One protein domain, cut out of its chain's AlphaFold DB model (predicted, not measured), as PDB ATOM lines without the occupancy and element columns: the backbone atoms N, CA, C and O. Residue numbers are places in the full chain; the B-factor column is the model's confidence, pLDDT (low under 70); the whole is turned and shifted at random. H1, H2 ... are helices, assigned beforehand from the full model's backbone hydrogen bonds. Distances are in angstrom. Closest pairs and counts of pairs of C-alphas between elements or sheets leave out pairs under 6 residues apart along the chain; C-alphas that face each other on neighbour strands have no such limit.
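What this domain is: This is residues 193 to 336 of the 534 residues of an uncharacterized protein of Candidatus Collierbacteria bacterium GW2011_GWC2_43_12 (UniProt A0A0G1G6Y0). Three tiers of helices are stacked on one another, most of them running along the longest axis: the long hairpin of H5 and H6, then the hairpin of H3 and H4 in the middle, then H1 and H2, one after the other, on the far side of H4 from H6. The short H7 is set steeply at the end where H5 begins. The printed part has 144 residues with seven named helices, H1 to H7 in chain order, and no named strand; its class is all helix. It is compact, with a radius of gyration of the C-alphas of 15.9 A, and spans 44 by 32 by 32 A.

How they stand to each other: The longest helix, H6, residues 285 to 309, touches H5, residues 262 to 281, at a shallow tilt of 12 degrees, opposite ways; this helical hairpin comes closest at the C-alphas of Ala 269 and Gly 295, 4.2 A. H6 touches H3, residues 218 to 234, with residues 286 to 294 alone; the closest C-alphas are those of Ile 233 and Pro 287, 4.8 A. H6 touches H4, residues 241 to 257, with residues 297 to 305 alone, at a shallow tilt of 33 degrees, only just short of steep; the closest C-alphas are those of Ser 252 and Ser 301, 6.5 A. H3 and H4 form a helical hairpin at 18 degrees, closest at the C-alphas of Thr 225 and Ile 247, 6.4 A. H3, H4 and H6 make a bundle, three helices side by side. H4 is the hub, touching four other helices. It touches H2, residues 202 to 212, at a shallow tilt of 22 degrees, the same way, closest at the C-alphas of Pro 203 and Ala 246, 4.5 A. With residues 242 to 243 alone it touches H1, residues 193 to 200, at 36 degrees, only just a steep tilt; the C-alphas of Phe 199 and Phe 243, the closest, are 5.5 A apart. H7, residues 319 to 327, and H5 touch only at their ends, and only just, with 3 pairs of C-alphas within 8 A; those of Ile 264 and Ile 319 are closest, 5.3 A. H3 and H5 are apart. In each of the seven helices every O i to N i+4 pair is within hydrogen-bond range.

Where its parts are: H1 begins at C-alpha 193, (37.015, -27.932, 24.762). H3 is 24.2 A long, H4 24.1 A, H5 29.4 A and H6 36.6 A. H6 ends at C-alpha 309, (29.416, 4.823, 0.177), and H7 at C-alpha 327, (15.695, 3.885, 21.812).

The domain as a whole: The farthest C-alphas, those of Asp 283 and Lys 336, are 51.5 A apart. The printed part has no cut and no long link. Residues 329 to 336 have pLDDT under 70.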
ATOM      1  N   MET A 193      37.028 -27.431  26.143       85.88
ATOM      2  CA  MET A 193      37.015 -27.932  24.762       85.88
ATOM      3  C   MET A 193      35.652 -27.728  24.079       85.88
ATOM      4  O   MET A 193      35.587 -27.314  22.922       85.88
ATOM      5  N   GLY A 194      34.548 -27.944  24.803       84.06
ATOM      6  CA  GLY A 194      33.202 -27.689  24.278       84.06
ATOM      7  C   GLY A 194      32.990 -26.232  23.842       84.06
ATOM      8  O   GLY A 194      32.365 -25.987  22.810       84.06
ATOM      9  N   LEU A 195      33.562 -25.269  24.576       85.69
ATOM     10  CA  LEU A 195      33.526 -23.849  24.206       85.69
ATOM     11  C   LEU A 195      34.383 -23.569  22.968       85.69
ATOM     12  O   LEU A 195      33.915 -22.890  22.057       85.69
ATOM     13  N   LYS A 196      35.590 -24.143  22.883       89.81
ATOM     14  CA  LYS A 196      36.460 -24.013  21.700       89.81
ATOM     15  C   LYS A 196      35.760 -24.524  20.434       89.81
ATOM     16  O   LYS A 196      35.693 -23.806  19.438       89.81
ATOM     17  N   ILE A 197      35.151 -25.713  20.498       89.62
ATOM     18  CA  ILE A 197      34.363 -26.280  19.390       89.62
ATOM     19  C   ILE A 197      33.194 -25.354  19.037       89.62
ATOM     20  O   ILE A 197      33.001 -25.033  17.866       89.62
ATOM     21  N   LEU A 198      32.439 -24.869  20.028       89.25
ATOM     22  CA  LEU A 198      31.354 -23.915  19.788       89.25
ATOM     23  C   LEU A 198      31.847 -22.672  19.032       89.25
ATOM     24  O   LEU A 198      31.172 -22.225  18.107       89.25
ATOM     25  N   PHE A 199      33.018 -22.138  19.381       92.25
ATOM     26  CA  PHE A 199      33.593 -20.961  18.729       92.25
ATOM     27  C   PHE A 199      34.094 -21.233  17.313       92.25
ATOM     28  O   PHE A 199      33.887 -20.388  16.441       92.25
ATOM     29  N   PHE A 200      34.632 -22.420  17.031       92.25
ATOM     30  CA  PHE A 200      34.968 -22.823  15.660       92.25
ATOM     31  C   PHE A 200      33.735 -22.874  14.747       92.25
ATOM     32  O   PHE A 200      33.824 -22.533  13.569       92.25
ATOM     33  N   PHE A 201      32.568 -23.234  15.290       92.62
ATOM     34  CA  PHE A 201      31.300 -23.255  14.550       92.62
ATOM     35  C   PHE A 201      30.455 -21.981  14.714       92.62
ATOM     36  O   PHE A 201      29.396 -21.860  14.092       92.62
ATOM     37  N   LEU A 202      30.905 -20.996  15.493       92.75
ATOM     38  CA  LEU A 202      30.150 -19.768  15.737       92.75
ATOM     39  C   LEU A 202      29.864 -18.958  14.458       92.75
ATOM     40  O   LEU A 202      28.721 -18.511  14.322       92.75
ATOM     41  N   PRO A 203      30.794 -18.805  13.487       93.25
ATOM     42  CA  PRO A 203      30.487 -18.145  12.215       93.25
ATOM     43  C   PRO A 203      29.292 -18.775  11.489       93.25
ATOM     44  O   PRO A 203      28.417 -18.060  11.006       93.25
ATOM     45  N   LEU A 204      29.208 -20.111  11.476       92.50
ATOM     46  CA  LEU A 204      28.088 -20.842  10.883       92.50
ATOM     47  C   LEU A 204      26.779 -20.553  11.625       92.50
ATOM     48  O   LEU A 204      25.766 -20.252  10.996       92.50
ATOM     49  N   ILE A 205      26.800 -20.618  12.960       90.69
ATOM     50  CA  ILE A 205      25.622 -20.364  13.801       90.69
ATOM     51  C   ILE A 205      25.105 -18.936  13.582       90.69
ATOM     52  O   ILE A 205      23.902 -18.731  13.405       90.69
ATOM     53  N   LEU A 206      26.003 -17.949  13.550       92.19
ATOM     54  CA  LEU A 206      25.661 -16.548  13.309       92.19
ATOM     55  C   LEU A 206      25.189 -16.296  11.873       92.19
ATOM     56  O   LEU A 206      24.269 -15.509  11.658       92.19
ATOM     57  N   PHE A 207      25.755 -16.984  10.883       90.62
ATOM     58  CA  PHE A 207      25.307 -16.890   9.496       90.62
ATOM     59  C   PHE A 207      23.900 -17.471   9.300       90.62
ATOM     60  O   PHE A 207      23.028 -16.835   8.700       90.62
ATOM     61  N   ILE A 208      23.639 -18.656   9.859       85.62
ATOM     62  CA  ILE A 208      22.313 -19.280   9.827       85.62
ATOM     63  C   ILE A 208      21.305 -18.398  10.571       85.62
ATOM     64  O   ILE A 208      20.227 -18.126  10.041       85.62
ATOM     65  N   SER A 209      21.653 -17.901  11.765       85.69
ATOM     66  CA  SER A 209      20.769 -17.009  12.522       85.69
ATOM     67  C   SER A 209      20.487 -15.717  11.756       85.69
ATOM     68  O   SER A 209      19.341 -15.274  11.716       85.69
ATOM     69  N   TYR A 210      21.480 -15.166  11.051       89.00
ATOM     70  CA  TYR A 210      21.313 -13.968  10.239       89.00
ATOM     71  C   TYR A 210      20.228 -14.125   9.166       89.00
ATOM     72  O   TYR A 210      19.403 -13.221   8.979       89.00
ATOM     73  N   HIS A 211      20.196 -15.281   8.499       86.00
ATOM     74  CA  HIS A 211      19.199 -15.598   7.481       86.00
ATOM     75  C   HIS A 211      17.838 -15.984   8.069       86.00
ATOM     76  O   HIS A 211      16.810 -15.490   7.596       86.00
ATOM     77  N   LEU A 212      17.818 -16.815   9.115       80.25
ATOM     78  CA  LEU A 212      16.580 -17.232   9.783       80.25
ATOM     79  C   LEU A 212      15.836 -16.049  10.405       80.25
ATOM     80  O   LEU A 212      14.611 -16.006  10.390       80.25
ATOM     81  N   LEU A 213      16.576 -15.067  10.913       81.69
ATOM     82  CA  LEU A 213      16.023 -13.888  11.570       81.69
ATOM     83  C   LEU A 213      15.858 -12.718  10.602       81.69
ATOM     84  O   LEU A 213      15.748 -11.576  11.027       81.69
ATOM     85  N   SER A 214      15.807 -12.979   9.297       81.06
ATOM     86  CA  SER A 214      15.785 -11.919   8.291       81.06
ATOM     87  C   SER A 214      14.602 -10.950   8.393       81.06
ATOM     88  O   SER A 214      14.696  -9.828   7.911       81.06
ATOM     89  N   GLU A 215      13.512 -11.301   9.053       79.00
ATOM     90  CA  GLU A 215      12.401 -10.367   9.267       79.00
ATOM     91  C   GLU A 215      12.619  -9.421  10.461       79.00
ATOM     92  O   GLU A 215      11.825  -8.508  10.693       79.00
ATOM     93  N   PHE A 216      13.682  -9.631  11.241       80.00
ATOM     94  CA  PHE A 216      13.961  -8.840  12.428       80.00
ATOM     95  C   PHE A 216      14.548  -7.473  12.082       80.00
ATOM     96  O   PHE A 216      15.288  -7.281  11.117       80.00
ATOM     97  N   ASP A 217      14.225  -6.519  12.946       86.56
ATOM     98  CA  ASP A 217      14.769  -5.171  12.923       86.56
ATOM     99  C   ASP A 217      16.269  -5.178  13.287       86.56
ATOM    100  O   ASP A 217      16.719  -6.004  14.089       86.56
ATOM    101  N   TYR A 218      17.035  -4.218  12.763       90.25
ATOM    102  CA  TYR A 218      18.480  -4.068  12.979       90.25
ATOM    103  C   TYR A 218      18.856  -4.062  14.462       90.25
ATOM    104  O   TYR A 218      19.925  -4.529  14.846       90.25
ATOM    105  N   ARG A 219      17.951  -3.582  15.318       87.38
ATOM    106  CA  ARG A 219      18.128  -3.511  16.773       87.38
ATOM    107  C   ARG A 219      18.431  -4.868  17.401       87.38
ATOM    108  O   ARG A 219      19.222  -4.929  18.335       87.38
ATOM    109  N   TYR A 220      17.827  -5.940  16.887       85.81
ATOM    110  CA  TYR A 220      18.103  -7.295  17.365       85.81
ATOM    111  C   TYR A 220      19.545  -7.699  17.050       85.81
ATOM    112  O   TYR A 220      20.270  -8.140  17.936       85.81
ATOM    113  N   TYR A 221      19.973  -7.482  15.808       89.75
ATOM    114  CA  TYR A 221      21.319  -7.809  15.342       89.75
ATOM    115  C   TYR A 221      22.396  -7.009  16.073       89.75
ATOM    116  O   TYR A 221      23.406  -7.567  16.502       89.75
ATOM    117  N   VAL A 222      22.153  -5.711  16.275       92.31
ATOM    118  CA  VAL A 222      23.038  -4.844  17.057       92.31
ATOM    119  C   VAL A 222      23.112  -5.314  18.505       92.31
ATOM    120  O   VAL A 222      24.207  -5.478  19.031       92.31
ATOM    121  N   GLY A 223      21.966  -5.588  19.134       86.44
ATOM    122  CA  GLY A 223      21.920  -6.086  20.507       86.44
ATOM    123  C   GLY A 223      22.637  -7.426  20.677       86.44
ATOM    124  O   GLY A 223      23.385  -7.587  21.635       86.44
ATOM    125  N   LEU A 224      22.460  -8.358  19.736       87.25
ATOM    126  CA  LEU A 224      23.158  -9.644  19.739       87.25
ATOM    127  C   LEU A 224      24.673  -9.455  19.599       87.25
ATOM    128  O   LEU A 224      25.421 -10.023  20.385       87.25
ATOM    129  N   THR A 225      25.119  -8.629  18.649       94.75
ATOM    130  CA  THR A 225      26.550  -8.367  18.423       94.75
ATOM    131  C   THR A 225      27.194  -7.746  19.659       94.75
ATOM    132  O   THR A 225      28.166  -8.285  20.178       94.75
ATOM    133  N   LEU A 226      26.625  -6.649  20.173       93.94
ATOM    134  CA  LEU A 226      27.149  -5.976  21.363       93.94
ATOM    135  C   LEU A 226      27.100  -6.891  22.590       93.94
ATOM    136  O   LEU A 226      28.028  -6.892  23.390       93.94
ATOM    137  N   GLY A 227      26.052  -7.707  22.715       86.81
ATOM    138  CA  GLY A 227      25.936  -8.710  23.763       86.81
ATOM    139  C   GLY A 227      27.051  -9.755  23.720       86.81
ATOM    140  O   GLY A 227      27.608 -10.085  24.763       86.81
ATOM    141  N   LEU A 228      27.410 -10.238  22.527       91.94
ATOM    142  CA  LEU A 228      28.524 -11.169  22.338       91.94
ATOM    143  C   LEU A 228      29.884 -10.509  22.620       91.94
ATOM    144  O   LEU A 228      30.712 -11.133  23.274       91.94
ATOM    145  N   CYS A 229      30.090  -9.247  22.217       95.38
ATOM    146  CA  CYS A 229      31.296  -8.489  22.581       95.38
ATOM    147  C   CYS A 229      31.449  -8.377  24.104       95.38
ATOM    148  O   CYS A 229      32.516  -8.640  24.644       95.38
ATOM    149  N   LEU A 230      30.378  -7.998  24.812       90.44
ATOM    150  CA  LEU A 230      30.408  -7.851  26.272       90.44
ATOM    151  C   LEU A 230      30.611  -9.199  26.974       90.44
ATOM    152  O   LEU A 230      31.343  -9.269  27.959       90.44
ATOM    153  N   LEU A 231      30.002 -10.269  26.454       87.31
ATOM    154  CA  LEU A 231      30.230 -11.627  26.944       87.31
ATOM    155  C   LEU A 231      31.711 -12.006  26.828       87.31
ATOM    156  O   LEU A 231      32.278 -12.545  27.772       87.31
ATOM    157  N   ASP A 232      32.361 -11.692  25.713       92.94
ATOM    158  CA  ASP A 232      33.780 -11.997  25.536       92.94
ATOM    159  C   ASP A 232      34.709 -11.133  26.387       92.94
ATOM    160  O   ASP A 232      35.670 -11.648  26.947       92.94
ATOM    161  N   ILE A 233      34.398  -9.847  26.557       92.94
ATOM    162  CA  ILE A 233      35.185  -8.947  27.411       92.94
ATOM    163  C   ILE A 233      35.133  -9.382  28.883       92.94
ATOM    164  O   ILE A 233      36.151  -9.318  29.570       92.94
ATOM    165  N   PHE A 234      33.963  -9.795  29.385       86.06
ATOM    166  CA  PHE A 234      33.755  -9.991  30.827       86.06
ATOM    167  C   PHE A 234      33.689 -11.442  31.293       86.06
ATOM    168  O   PHE A 234      33.950 -11.706  32.467       86.06
ATOM    169  N   VAL A 235      33.313 -12.377  30.420       82.81
ATOM    170  CA  VAL A 235      33.069 -13.779  30.801       82.81
ATOM    171  C   VAL A 235      34.167 -14.686  30.277       82.81
ATOM    172  O   VAL A 235      34.687 -15.520  31.017       82.81
ATOM    173  N   ILE A 236      34.531 -14.534  29.008       85.69
ATOM    174  CA  ILE A 236      35.543 -15.380  28.383       85.69
ATOM    175  C   ILE A 236      36.919 -14.827  28.758       85.69
ATOM    176  O   ILE A 236      37.252 -13.702  28.410       85.69
ATOM    177  N   GLN A 237      37.735 -15.596  29.476       83.31
ATOM    178  CA  GLN A 237      39.078 -15.146  29.871       83.31
ATOM    179  C   GLN A 237      40.110 -15.340  28.756       83.31
ATOM    180  O   GLN A 237      41.000 -14.516  28.586       83.31
ATOM    181  N   GLU A 238      39.965 -16.402  27.966       86.25
ATOM    182  CA  GLU A 238      40.830 -16.673  26.817       86.25
ATOM    183  C   GLU A 238      40.417 -15.828  25.605       86.25
ATOM    184  O   GLU A 238      39.236 -15.538  25.400       86.25
ATOM    185  N   SER A 239      41.385 -15.422  24.790       86.94
ATOM    186  CA  SER A 239      41.121 -14.749  23.517       86.94
ATOM    187  C   SER A 239      41.007 -15.790  22.409       86.94
ATOM    188  O   SER A 239      41.939 -16.559  22.181       86.94
ATOM    189  N   TYR A 240      39.863 -15.820  21.721       88.75
ATOM    190  CA  TYR A 240      39.621 -16.735  20.606       88.75
ATOM    191  C   TYR A 240      39.452 -15.960  19.302       88.75
ATOM    192  O   TYR A 240      38.421 -15.327  19.071       88.75
ATOM    193  N   ASP A 241      40.424 -16.080  18.400       88.56
ATOM    194  CA  ASP A 241      40.410 -15.373  17.110       88.56
ATOM    195  C   ASP A 241      39.168 -15.704  16.271       88.56
ATOM    196  O   ASP A 241      38.569 -14.825  15.649       88.56
ATOM    197  N   PHE A 242      38.709 -16.961  16.309       88.25
ATOM    198  CA  PHE A 242      37.482 -17.384  15.626       88.25
ATOM    199  C   PHE A 242      36.228 -16.693  16.165       88.25
ATOM    200  O   PHE A 242      35.316 -16.400  15.392       88.25
ATOM    201  N   PHE A 243      36.185 -16.406  17.466       92.12
ATOM    202  CA  PHE A 243      35.072 -15.685  18.074       92.12
ATOM    203  C   PHE A 243      35.034 -14.233  17.577       92.12
ATOM    204  O   PHE A 243      33.995 -13.762  17.108       92.12
ATOM    205  N   LEU A 244      36.191 -13.563  17.582       93.31
ATOM    206  CA  LEU A 244      36.353 -12.202  17.064       93.31
ATOM    207  C   LEU A 244      35.973 -12.109  15.581       93.31
ATOM    208  O   LEU A 244      35.199 -11.234  15.183       93.31
ATOM    209  N   LEU A 245      36.460 -13.047  14.766       89.81
ATOM    210  CA  LEU A 245      36.163 -13.109  13.337       89.81
ATOM    211  C   LEU A 245      34.672 -13.369  13.074       89.81
ATOM    212  O   LEU A 245      34.086 -12.736  12.195       89.81
ATOM    213  N   ALA A 246      34.027 -14.236  13.864       94.12
ATOM    214  CA  ALA A 246      32.589 -14.484  13.771       94.12
ATOM    215  C   ALA A 246      31.773 -13.207  14.036       94.12
ATOM    216  O   ALA A 246      30.861 -12.886  13.269       94.12
ATOM    217  N   ILE A 247      32.124 -12.457  15.088       95.75
ATOM    218  CA  ILE A 247      31.480 -11.180  15.423       95.75
ATOM    219  C   ILE A 247      31.703 -10.155  14.318       95.75
ATOM    220  O   ILE A 247      30.745  -9.512  13.888       95.75
ATOM    221  N   PHE A 248      32.935 -10.011  13.826       94.69
ATOM    222  CA  PHE A 248      33.248  -9.059  12.764       94.69
ATOM    223  C   PHE A 248      32.461  -9.348  11.480       94.69
ATOM    224  O   PHE A 248      31.877  -8.431  10.894       94.69
ATOM    225  N   LEU A 249      32.391 -10.617  11.063       93.25
ATOM    226  CA  LEU A 249      31.603 -11.034   9.903       93.25
ATOM    227  C   LEU A 249      30.113 -10.750  10.113       93.25
ATOM    228  O   LEU A 249      29.468 -10.155   9.249       93.25
ATOM    229  N   PHE A 250      29.565 -11.130  11.269       95.62
ATOM    230  CA  PHE A 250      28.155 -10.915  11.587       95.62
ATOM    231  C   PHE A 250      27.785  -9.427  11.645       95.62
ATOM    232  O   PHE A 250      26.760  -9.013  11.087       95.62
ATOM    233  N   TRP A 251      28.642  -8.603  12.248       97.00
ATOM    234  CA  TRP A 251      28.475  -7.156  12.270       97.00
ATOM    235  C   TRP A 251      28.546  -6.558  10.866       97.00
ATOM    236  O   TRP A 251      27.674  -5.780  10.487       97.00
ATOM    237  N   SER A 252      29.528  -6.966  10.062       93.56
ATOM    238  CA  SER A 252      29.693  -6.479   8.690       93.56
ATOM    239  C   SER A 252      28.480  -6.817   7.820       93.56
ATOM    240  O   SER A 252      27.975  -5.950   7.107       93.56
ATOM    241  N   MET A 253      27.938  -8.036   7.935       92.94
ATOM    242  CA  MET A 253      26.687  -8.423   7.269       92.94
ATOM    243  C   MET A 253      25.501  -7.574   7.739       92.94
ATOM    244  O   MET A 253      24.692  -7.132   6.925       92.94
ATOM    245  N   THR A 254      25.413  -7.299   9.042       94.25
ATOM    246  CA  THR A 254      24.365  -6.453   9.629       94.25
ATOM    247  C   THR A 254      24.448  -5.017   9.101       94.25
ATOM    248  O   THR A 254      23.464  -4.490   8.578       94.25
ATOM    249  N   ALA A 255      25.628  -4.398   9.169       94.12
ATOM    250  CA  ALA A 255      25.877  -3.046   8.682       94.12
ATOM    251  C   ALA A 255      25.656  -2.925   7.166       94.12
ATOM    252  O   ALA A 255      25.151  -1.907   6.678       94.12
ATOM    253  N   TYR A 256      25.983  -3.980   6.415       90.62
ATOM    254  CA  TYR A 256      25.695  -4.063   4.989       90.62
ATOM    255  C   TYR A 256      24.188  -4.078   4.723       90.62
ATOM    256  O   TYR A 256      23.673  -3.235   3.988       90.62
ATOM    257  N   ARG A 257      23.471  -4.995   5.375       91.06
ATOM    258  CA  ARG A 257      22.032  -5.207   5.205       91.06
ATOM    259  C   ARG A 257      21.201  -3.966   5.486       91.06
ATOM    260  O   ARG A 257      20.318  -3.624   4.704       91.06
ATOM    261  N   PHE A 258      21.465  -3.329   6.619       92.12
ATOM    262  CA  PHE A 258      20.703  -2.176   7.090       92.12
ATOM    263  C   PHE A 258      21.318  -0.846   6.654       92.12
ATOM    264  O   PHE A 258      20.853   0.205   7.086       92.12
ATOM    265  N   ARG A 259      22.339  -0.895   5.783       91.88
ATOM    266  CA  ARG A 259      22.997   0.272   5.185       91.88
ATOM    267  C   ARG A 259      23.414   1.303   6.231       91.88
ATOM    268  O   ARG A 259      23.106   2.483   6.098       91.88
ATOM    269  N   PHE A 260      24.095   0.856   7.285       93.94
ATOM    270  CA  PHE A 260      24.607   1.770   8.305       93.94
ATOM    271  C   PHE A 260      25.599   2.758   7.685       93.94
ATOM    272  O   PHE A 260      26.459   2.352   6.898       93.94
ATOM    273  N   GLU A 261      25.471   4.033   8.057       94.88
ATOM    274  CA  GLU A 261      26.482   5.061   7.803       94.88
ATOM    275  C   GLU A 261      27.756   4.755   8.616       94.88
ATOM    276  O   GLU A 261      27.689   4.261   9.746       94.88
ATOM    277  N   SER A 262      28.932   5.101   8.081       95.69
ATOM    278  CA  SER A 262      30.232   4.918   8.756       95.69
ATOM    279  C   SER A 262      30.304   5.545  10.151       95.69
ATOM    280  O   SER A 262      30.931   4.988  11.052       95.69
ATOM    281  N   ARG A 263      29.591   6.655  10.369       96.81
ATOM    282  CA  ARG A 263      29.503   7.337  11.666       96.81
ATOM    283  C   ARG A 263      28.908   6.459  12.768       96.81
ATOM    284  O   ARG A 263      29.315   6.600  13.916       96.81
ATOM    285  N   ILE A 264      27.991   5.539  12.447       95.56
ATOM    286  CA  ILE A 264      27.413   4.609  13.434       95.56
ATOM    287  C   ILE A 264      28.501   3.673  13.969       95.56
ATOM    288  O   ILE A 264      28.666   3.541  15.179       95.56
ATOM    289  N   ASN A 265      29.275   3.070  13.066       96.50
ATOM    290  CA  ASN A 265      30.381   2.183  13.423       96.50
ATOM    291  C   ASN A 265      31.457   2.932  14.228       96.50
ATOM    292  O   ASN A 265      31.912   2.431  15.253       96.50
ATOM    293  N   ALA A 266      31.803   4.158  13.821       96.88
ATOM    294  CA  ALA A 266      32.757   5.002  14.543       96.88
ATOM    295  C   ALA A 266      32.265   5.387  15.953       96.88
ATOM    296  O   ALA A 266      33.046   5.394  16.907       96.88
ATOM    297  N   ALA A 267      30.966   5.662  16.113       97.00
ATOM    298  CA  ALA A 267      30.376   5.940  17.420       97.00
ATOM    299  C   ALA A 267      30.447   4.715  18.343       97.00
ATOM    300  O   ALA A 267      30.830   4.844  19.502       97.00
ATOM    301  N   ILE A 268      30.141   3.519  17.828       96.38
ATOM    302  CA  ILE A 268      30.259   2.271  18.597       96.38
ATOM    303  C   ILE A 268      31.723   1.999  18.964       96.38
ATOM    304  O   ILE A 268      32.002   1.703  20.123       96.38
ATOM    305  N   ALA A 269      32.664   2.171  18.030       97.69
ATOM    306  CA  ALA A 269      34.098   2.053  18.311       97.69
ATOM    307  C   ALA A 269      34.530   2.984  19.457       97.69
ATOM    308  O   ALA A 269      35.214   2.558  20.387       97.69
ATOM    309  N   SER A 270      34.053   4.232  19.442       97.56
ATOM    310  CA  SER A 270      34.332   5.218  20.495       97.56
ATOM    311  C   SER A 270      33.830   4.762  21.868       97.56
ATOM    312  O   SER A 270      34.525   4.953  22.862       97.56
ATOM    313  N   VAL A 271      32.667   4.101  21.941       96.06
ATOM    314  CA  VAL A 271      32.152   3.525  23.198       96.06
ATOM    315  C   VAL A 271      33.105   2.465  23.758       96.06
ATOM    316  O   VAL A 271      33.367   2.470  24.958       96.06
ATOM    317  N   PHE A 272      33.671   1.594  22.917       97.50
ATOM    318  CA  PHE A 272      34.647   0.589  23.359       97.50
ATOM    319  C   PHE A 272      35.992   1.203  23.776       97.50
ATOM    320  O   PHE A 272      36.615   0.733  24.731       97.50
ATOM    321  N   PHE A 273      36.434   2.292  23.142       97.88
ATOM    322  CA  PHE A 273      37.618   3.023  23.610       97.88
ATOM    323  C   PHE A 273      37.376   3.721  24.955       97.88
ATOM    324  O   PHE A 273      38.233   3.668  25.832       97.88
ATOM    325  N   ILE A 274      36.190   4.291  25.182       97.19
ATOM    326  CA  ILE A 274      35.822   4.842  26.497       97.19
ATOM    327  C   ILE A 274      35.758   3.729  27.550       97.19
ATOM    328  O   ILE A 274      36.275   3.893  28.655       97.19
ATOM    329  N   LEU A 275      35.172   2.577  27.204       94.25
ATOM    330  CA  LEU A 275      35.132   1.412  28.085       94.25
ATOM    331  C   LEU A 275      36.546   0.962  28.474       94.25
ATOM    332  O   LEU A 275      36.798   0.722  29.648       94.25
ATOM    333  N   THR A 276      37.477   0.936  27.520       97.19
ATOM    334  CA  THR A 276      38.897   0.620  27.752       97.19
ATOM    335  C   THR A 276      39.506   1.501  28.841       97.19
ATOM    336  O   THR A 276      40.148   0.986  29.755       97.19
ATOM    337  N   ILE A 277      39.278   2.817  28.781       96.81
ATOM    338  CA  ILE A 277      39.786   3.763  29.788       96.81
ATOM    339  C   ILE A 277      39.231   3.404  31.175       96.81
ATOM    340  O   ILE A 277      39.985   3.334  32.145       96.81
ATOM    341  N   GLY A 278      37.930   3.109  31.266       92.12
ATOM    342  CA  GLY A 278      37.296   2.686  32.519       92.12
ATOM    343  C   GLY A 278      37.842   1.360  33.063       92.12
ATOM    344  O   GLY A 278      38.091   1.241  34.259       92.12
ATOM    345  N   LEU A 279      38.078   0.375  32.194       92.38
ATOM    346  CA  LEU A 279      38.636  -0.925  32.583       92.38
ATOM    347  C   LEU A 279      40.099  -0.819  33.032       92.38
ATOM    348  O   LEU A 279      40.486  -1.480  33.997       92.38
ATOM    349  N   THR A 280      40.872   0.066  32.399       94.75
ATOM    350  CA  THR A 280      42.255   0.373  32.796       94.75
ATOM    351  C   THR A 280      42.293   0.963  34.204       94.75
ATOM    352  O   THR A 280      43.112   0.557  35.021       94.75
ATOM    353  N   PHE A 281      41.358   1.862  34.530       93.25
ATOM    354  CA  PHE A 281      41.252   2.451  35.869       93.25
ATOM    355  C   PHE A 281      40.996   1.405  36.974       93.25
ATOM    356  O   PHE A 281      41.375   1.613  38.124       93.25
ATOM    357  N   TRP A 282      40.387   0.263  36.638       87.12
ATOM    358  CA  TRP A 282      40.150  -0.854  37.565       87.12
ATOM    359  C   TRP A 282      41.197  -1.970  37.501       87.12
ATOM    360  O   TRP A 282      40.990  -3.035  38.105       87.12
ATOM    361  N   ASP A 283      42.302  -1.734  36.792       89.44
ATOM    362  CA  ASP A 283      43.403  -2.681  36.627       89.44
ATOM    363  C   ASP A 283      42.918  -4.036  36.069       89.44
ATOM    364  O   ASP A 283      43.228  -5.114  36.574       89.44
ATOM    365  N   LEU A 284      42.018  -3.987  35.079       85.88
ATOM    366  CA  LEU A 284      41.462  -5.164  34.409       85.88
ATOM    367  C   LEU A 284      42.158  -5.367  33.059       85.88
ATOM    368  O   LEU A 284      41.592  -5.031  32.019       85.88
ATOM    369  N   THR A 285      43.376  -5.917  33.066       90.94
ATOM    370  CA  THR A 285      44.233  -6.057  31.870       90.94
ATOM    371  C   THR A 285      43.550  -6.803  30.718       90.94
ATOM    372  O   THR A 285      43.362  -6.228  29.648       90.94
ATOM    373  N   ILE A 286      43.072  -8.032  30.949       90.75
ATOM    374  CA  ILE A 286      42.442  -8.862  29.904       90.75
ATOM    375  C   ILE A 286      41.177  -8.194  29.313       90.75
ATOM    376  O   ILE A 286      41.101  -8.044  28.091       90.75
ATOM    377  N   PRO A 287      40.191  -7.728  30.114       93.44
ATOM    378  CA  PRO A 287      39.044  -6.992  29.575       93.44
ATOM    379  C   PRO A 287      39.431  -5.725  28.801       93.44
ATOM    380  O   PRO A 287      38.788  -5.392  27.803       93.44
ATOM    381  N   THR A 288      40.475  -5.021  29.250       95.75
ATOM    382  CA  THR A 288      40.986  -3.808  28.594       95.75
ATOM    383  C   THR A 288      41.486  -4.127  27.190       95.75
ATOM    384  O   THR A 288      41.033  -3.505  26.229       95.75
ATOM    385  N   GLU A 289      42.341  -5.141  27.044       95.31
ATOM    386  CA  GLU A 289      42.858  -5.588  25.745       95.31
ATOM    387  C   GLU A 289      41.728  -5.983  24.788       95.31
ATOM    388  O   GLU A 289      41.671  -5.509  23.651       95.31
ATOM    389  N   LYS A 290      40.759  -6.777  25.261       95.88
ATOM    390  CA  LYS A 290      39.606  -7.185  24.444       95.88
ATOM    391  C   LYS A 290      38.749  -5.998  24.008       95.88
ATOM    392  O   LYS A 290      38.332  -5.927  22.850       95.88
ATOM    393  N   SER A 291      38.502  -5.044  24.905       97.19
ATOM    394  CA  SER A 291      37.739  -3.833  24.583       97.19
ATOM    395  C   SER A 291      38.422  -3.006  23.487       97.19
ATOM    396  O   SER A 291      37.748  -2.537  22.567       97.19
ATOM    397  N   ILE A 292      39.753  -2.889  23.526       97.56
ATOM    398  CA  ILE A 292      40.547  -2.224  22.481       97.56
ATOM    399  C   ILE A 292      40.370  -2.930  21.136       97.56
ATOM    400  O   ILE A 292      40.091  -2.273  20.130       97.56
ATOM    401  N   VAL A 293      40.488  -4.263  21.116       97.12
ATOM    402  CA  VAL A 293      40.326  -5.069  19.896       97.12
ATOM    403  C   VAL A 293      38.950  -4.839  19.269       97.12
ATOM    404  O   VAL A 293      38.866  -4.565  18.071       97.12
ATOM    405  N   TYR A 294      37.869  -4.856  20.055       97.69
ATOM    406  CA  TYR A 294      36.533  -4.546  19.532       97.69
ATOM    407  C   TYR A 294      36.418  -3.109  19.019       97.69
ATOM    408  O   TYR A 294      35.827  -2.895  17.957       97.69
ATOM    409  N   GLY A 295      37.024  -2.136  19.706       97.75
ATOM    410  CA  GLY A 295      37.135  -0.760  19.218       97.75
ATOM    411  C   GLY A 295      37.732  -0.697  17.808       97.75
ATOM    412  O   GLY A 295      37.141  -0.092  16.909       97.75
ATOM    413  N   PHE A 296      38.841  -1.404  17.573       97.56
ATOM    414  CA  PHE A 296      39.459  -1.503  16.248       97.56
ATOM    415  C   PHE A 296      38.589  -2.238  15.224       97.56
ATOM    416  O   PHE A 296      38.469  -1.767  14.094       97.56
ATOM    417  N   ILE A 297      37.934  -3.340  15.595       96.31
ATOM    418  CA  ILE A 297      37.024  -4.081  14.703       96.31
ATOM    419  C   ILE A 297      35.900  -3.169  14.187       96.31
ATOM    420  O   ILE A 297      35.627  -3.124  12.981       96.31
ATOM    421  N   PHE A 298      35.261  -2.401  15.074       97.62
ATOM    422  CA  PHE A 298      34.211  -1.460  14.677       97.62
ATOM    423  C   PHE A 298      34.764  -0.290  13.856       97.62
ATOM    424  O   PHE A 298      34.099   0.158  12.922       97.62
ATOM    425  N   LEU A 299      35.991   0.164  14.127       96.69
ATOM    426  CA  LEU A 299      36.654   1.194  13.326       96.69
ATOM    427  C   LEU A 299      36.956   0.709  11.898       96.69
ATOM    428  O   LEU A 299      36.645   1.408  10.934       96.69
ATOM    429  N   VAL A 300      37.476  -0.511  11.736       95.00
ATOM    430  CA  VAL A 300      37.674  -1.137  10.417       95.00
ATOM    431  C   VAL A 300      36.336  -1.270   9.690       95.00
ATOM    432  O   VAL A 300      36.235  -0.938   8.509       95.00
ATOM    433  N   SER A 301      35.273  -1.665  10.397       94.31
ATOM    434  CA  SER A 301      33.920  -1.690   9.832       94.31
ATOM    435  C   SER A 301      33.417  -0.296   9.418       94.31
ATOM    436  O   SER A 301      32.665  -0.167   8.454       94.31
ATOM    437  N   ALA A 302      33.817   0.775  10.108       94.94
ATOM    438  CA  ALA A 302      33.507   2.149   9.707       94.94
ATOM    439  C   ALA A 302      34.209   2.536   8.398       94.94
ATOM    440  O   ALA A 302      33.608   3.184   7.541       94.94
ATOM    441  N   LEU A 303      35.464   2.113   8.219       91.88
ATOM    442  CA  LEU A 303      36.212   2.345   6.983       91.88
ATOM    443  C   LEU A 303      35.598   1.577   5.810       91.88
ATOM    444  O   LEU A 303      35.411   2.148   4.737       91.88
ATOM    445  N   THR A 304      35.211   0.313   6.000       90.19
ATOM    446  CA  THR A 304      34.593  -0.476   4.922       90.19
ATOM    447  C   THR A 304      33.244   0.095   4.486       90.19
ATOM    448  O   THR A 304      32.964   0.147   3.285       90.19
ATOM    449  N   THR A 305      32.417   0.593   5.414       90.81
ATOM    450  CA  THR A 305      31.166   1.280   5.050       90.81
ATOM    451  C   THR A 305      31.414   2.635   4.389       90.81
ATOM    452  O   THR A 305      30.688   2.982   3.457       90.81
ATOM    453  N   LEU A 306      32.465   3.365   4.782       90.75
ATOM    454  CA  LEU A 306      32.880   4.605   4.117       90.75
ATOM    455  C   LEU A 306      33.300   4.356   2.659       90.75
ATOM    456  O   LEU A 306      32.837   5.054   1.758       90.75
ATOM    457  N   PHE A 307      34.120   3.331   2.407       85.94
ATOM    458  CA  PHE A 307      34.492   2.950   1.044       85.94
ATOM    459  C   PHE A 307      33.269   2.538   0.227       85.94
ATOM    460  O   PHE A 307      33.110   3.000  -0.899       85.94
ATOM    461  N   ARG A 308      32.352   1.749   0.804       87.06
ATOM    462  CA  ARG A 308      31.100   1.352   0.137       87.06
ATOM    463  C   ARG A 308      30.278   2.557  -0.318       87.06
ATOM    464  O   ARG A 308      29.753   2.529  -1.429       87.06
ATOM    465  N   ARG A 309      30.168   3.601   0.510       83.06
ATOM    466  CA  ARG A 309      29.416   4.823   0.177       83.06
ATOM    467  C   ARG A 309      29.892   5.459  -1.129       83.06
ATOM    468  O   ARG A 309      29.077   6.011  -1.858       83.06
ATOM    469  N   SER A 310      31.177   5.325  -1.450       82.50
ATOM    470  CA  SER A 310      31.744   5.827  -2.708       82.50
ATOM    471  C   SER A 310      31.210   5.092  -3.948       82.50
ATOM    472  O   SER A 310      31.301   5.623  -5.048       82.50
ATOM    473  N   TYR A 311      30.628   3.898  -3.781       79.88
ATOM    474  CA  TYR A 311      30.173   3.031  -4.873       79.88
ATOM    475  C   TYR A 311      28.660   2.753  -4.886       79.88
ATOM    476  O   TYR A 311      28.148   2.259  -5.890       79.88
ATOM    477  N   SER A 312      27.921   3.012  -3.801       76.56
ATOM    478  CA  SER A 312      26.500   2.638  -3.709       76.56
ATOM    479  C   SER A 312      25.546   3.819  -3.890       76.56
ATOM    480  O   SER A 312      25.595   4.777  -3.122       76.56
ATOM    481  N   VAL A 313      24.595   3.696  -4.822       70.88
ATOM    482  CA  VAL A 313      23.473   4.634  -4.993       70.88
ATOM    483  C   VAL A 313      22.321   4.205  -4.076       70.88
ATOM    484  O   VAL A 313      21.601   3.249  -4.360       70.88
ATOM    485  N   GLY A 314      22.167   4.865  -2.931       79.56
ATOM    486  CA  GLY A 314      21.051   4.621  -2.018       79.56
ATOM    487  C   GLY A 314      21.174   5.395  -0.711       79.56
ATOM    488  O   GLY A 314      22.276   5.719  -0.282       79.56
ATOM    489  N   GLU A 315      20.037   5.674  -0.073       87.44
ATOM    490  CA  GLU A 315      20.021   6.335   1.234       87.44
ATOM    491  C   GLU A 315      20.596   5.410   2.318       87.44
ATOM    492  O   GLU A 315      20.205   4.243   2.444       87.44
ATOM    493  N   GLU A 316      21.548   5.941   3.084       90.06
ATOM    494  CA  GLU A 316      22.122   5.283   4.256       90.06
ATOM    495  C   GLU A 316      21.305   5.601   5.510       90.06
ATOM    496  O   GLU A 316      20.702   6.669   5.649       90.06
ATOM    497  N   MET A 317      21.319   4.676   6.467       90.50
ATOM    498  CA  MET A 317      20.755   4.924   7.783       90.50
ATOM    499  C   MET A 317      21.642   5.923   8.527       90.50
ATOM    500  O   MET A 317      22.738   5.580   8.968       90.50
ATOM    501  N   GLN A 318      21.141   7.148   8.683       94.75
ATOM    502  CA  GLN A 318      21.836   8.202   9.416       94.75
ATOM    503  C   GLN A 318      21.981   7.860  10.902       94.75
ATOM    504  O   GLN A 318      21.063   7.314  11.526       94.75
ATOM    505  N   ILE A 319      23.104   8.272  11.495       93.56
ATOM    506  CA  ILE A 319      23.408   8.076  12.922       93.56
ATOM    507  C   ILE A 319      22.307   8.593  13.866       93.56
ATOM    508  O   ILE A 319      21.967   7.939  14.853       93.56
ATOM    509  N   THR A 320      21.698   9.737  13.544       91.19
ATOM    510  CA  THR A 320      20.615  10.339  14.337       91.19
ATOM    511  C   THR A 320      19.382   9.442  14.350       91.19
ATOM    512  O   THR A 320      18.866   9.117  15.418       91.19
ATOM    513  N   SER A 321      18.957   8.968  13.175       89.00
ATOM    514  CA  SER A 321      17.853   8.017  13.021       89.00
ATOM    515  C   SER A 321      18.151   6.697  13.729       89.00
ATOM    516  O   SER A 321      17.281   6.174  14.426       89.00
ATOM    517  N   PHE A 322      19.380   6.185  13.615       90.38
ATOM    518  CA  PHE A 322      19.807   4.967  14.296       90.38
ATOM    519  C   PHE A 322      19.612   5.085  15.809       90.38
ATOM    520  O   PHE A 322      18.819   4.339  16.373       90.38
ATOM    521  N   PHE A 323      20.234   6.056  16.481       86.56
ATOM    522  CA  PHE A 323      20.144   6.145  17.943       86.56
ATOM    523  C   PHE A 323      18.747   6.537  18.441       86.56
ATOM    524  O   PHE A 323      18.265   5.973  19.429       86.56
ATOM    525  N   GLN A 324      18.046   7.432  17.734       88.06
ATOM    526  CA  GLN A 324      16.671   7.798  18.088       88.06
ATOM    527  C   GLN A 324      15.719   6.598  17.989       88.06
ATOM    528  O   GLN A 324      14.857   6.419  18.853       88.06
ATOM    529  N   ASN A 325      15.866   5.759  16.961       84.81
ATOM    530  CA  ASN A 325      15.010   4.590  16.761       84.81
ATOM    531  C   ASN A 325      15.461   3.376  17.577       84.81
ATOM    532  O   ASN A 325      14.613   2.592  18.006       84.81
ATOM    533  N   PHE A 326      16.757   3.244  17.866       79.88
ATOM    534  CA  PHE A 326      17.288   2.217  18.761       79.88
ATOM    535  C   PHE A 326      16.644   2.339  20.147       79.88
ATOM    536  O   PHE A 326      16.262   1.343  20.762       79.88
ATOM    537  N   ALA A 327      16.407   3.580  20.585       73.50
ATOM    538  CA  ALA A 327      15.695   3.885  21.812       73.50
ATOM    539  C   ALA A 327      14.164   3.642  21.743       73.50
ATOM    540  O   ALA A 327      13.530   3.280  22.742       73.50
ATOM    541  N   LYS A 328      13.519   3.822  20.588       76.88
ATOM    542  CA  LYS A 328      12.053   3.730  20.467       76.88
ATOM    543  C   LYS A 328      11.599   2.288  20.235       76.88
ATOM    544  O   LYS A 328      11.775   1.739  19.151       76.88
ATOM    545  N   VAL A 329      10.942   1.660  21.213       57.56
ATOM    546  CA  VAL A 329      10.348   0.316  21.049       57.56
ATOM    547  C   VAL A 329       9.103   0.404  20.161       57.56
ATOM    548  O   VAL A 329       7.984   0.543  20.643       57.56
ATOM    549  N   LYS A 330       9.265   0.314  18.838       58.88
ATOM    550  CA  LYS A 330       8.150  -0.086  17.975       58.88
ATOM    551  C   LYS A 330       7.848  -1.557  18.252       58.88
ATOM    552  O   LYS A 330       8.763  -2.382  18.172       58.88
ATOM    553  N   LYS A 331       6.583  -1.880  18.562       56.31
ATOM    554  CA  LYS A 331       6.075  -3.262  18.502       56.31
ATOM    555  C   LYS A 331       6.503  -3.840  17.154       56.31
ATOM    556  O   LYS A 331       6.337  -3.154  16.144       56.31
ATOM    557  N   LEU A 332       7.082  -5.047  17.151       53.09
ATOM    558  CA  LEU A 332       7.440  -5.730  15.906       53.09
ATOM    559  C   LEU A 332       6.235  -5.649  14.960       53.09
ATOM    560  O   LEU A 332       5.127  -5.966  15.411       53.09
ATOM    561  N   PRO A 333       6.415  -5.179  13.712       48.81
ATOM    562  CA  PRO A 333       5.308  -5.065  12.783       48.81
ATOM    563  C   PRO A 333       4.605  -6.418  12.716       48.81
ATOM    564  O   PRO A 333       5.220  -7.452  12.453       48.81
ATOM    565  N   THR A 334       3.306  -6.424  13.007       46.75
ATOM    566  CA  THR A 334       2.436  -7.587  12.839       46.75
ATOM    567  C   THR A 334       2.183  -7.805  11.350       46.75
ATOM    568  O   THR A 334       1.041  -7.794  10.902       46.75
ATOM    569  N   HIS A 335       3.236  -7.979  10.555       47.03
ATOM    570  CA  HIS A 335       3.066  -8.560   9.237       47.03
ATOM    571  C   HIS A 335       2.620 -10.008   9.425       47.03
ATOM    572  O   HIS A 335       3.109 -10.711  10.313       47.03
ATOM    573  N   LYS A 336       1.613 -10.422   8.649       43.91
ATOM    574  CA  LYS A 336       1.198 -11.821   8.530       43.91
ATOM    575  C   LYS A 336       2.324 -12.537   7.770       43.91
ATOM    576  O   LYS A 336       2.436 -12.300   6.569       43.91
TER     577      LYS A 336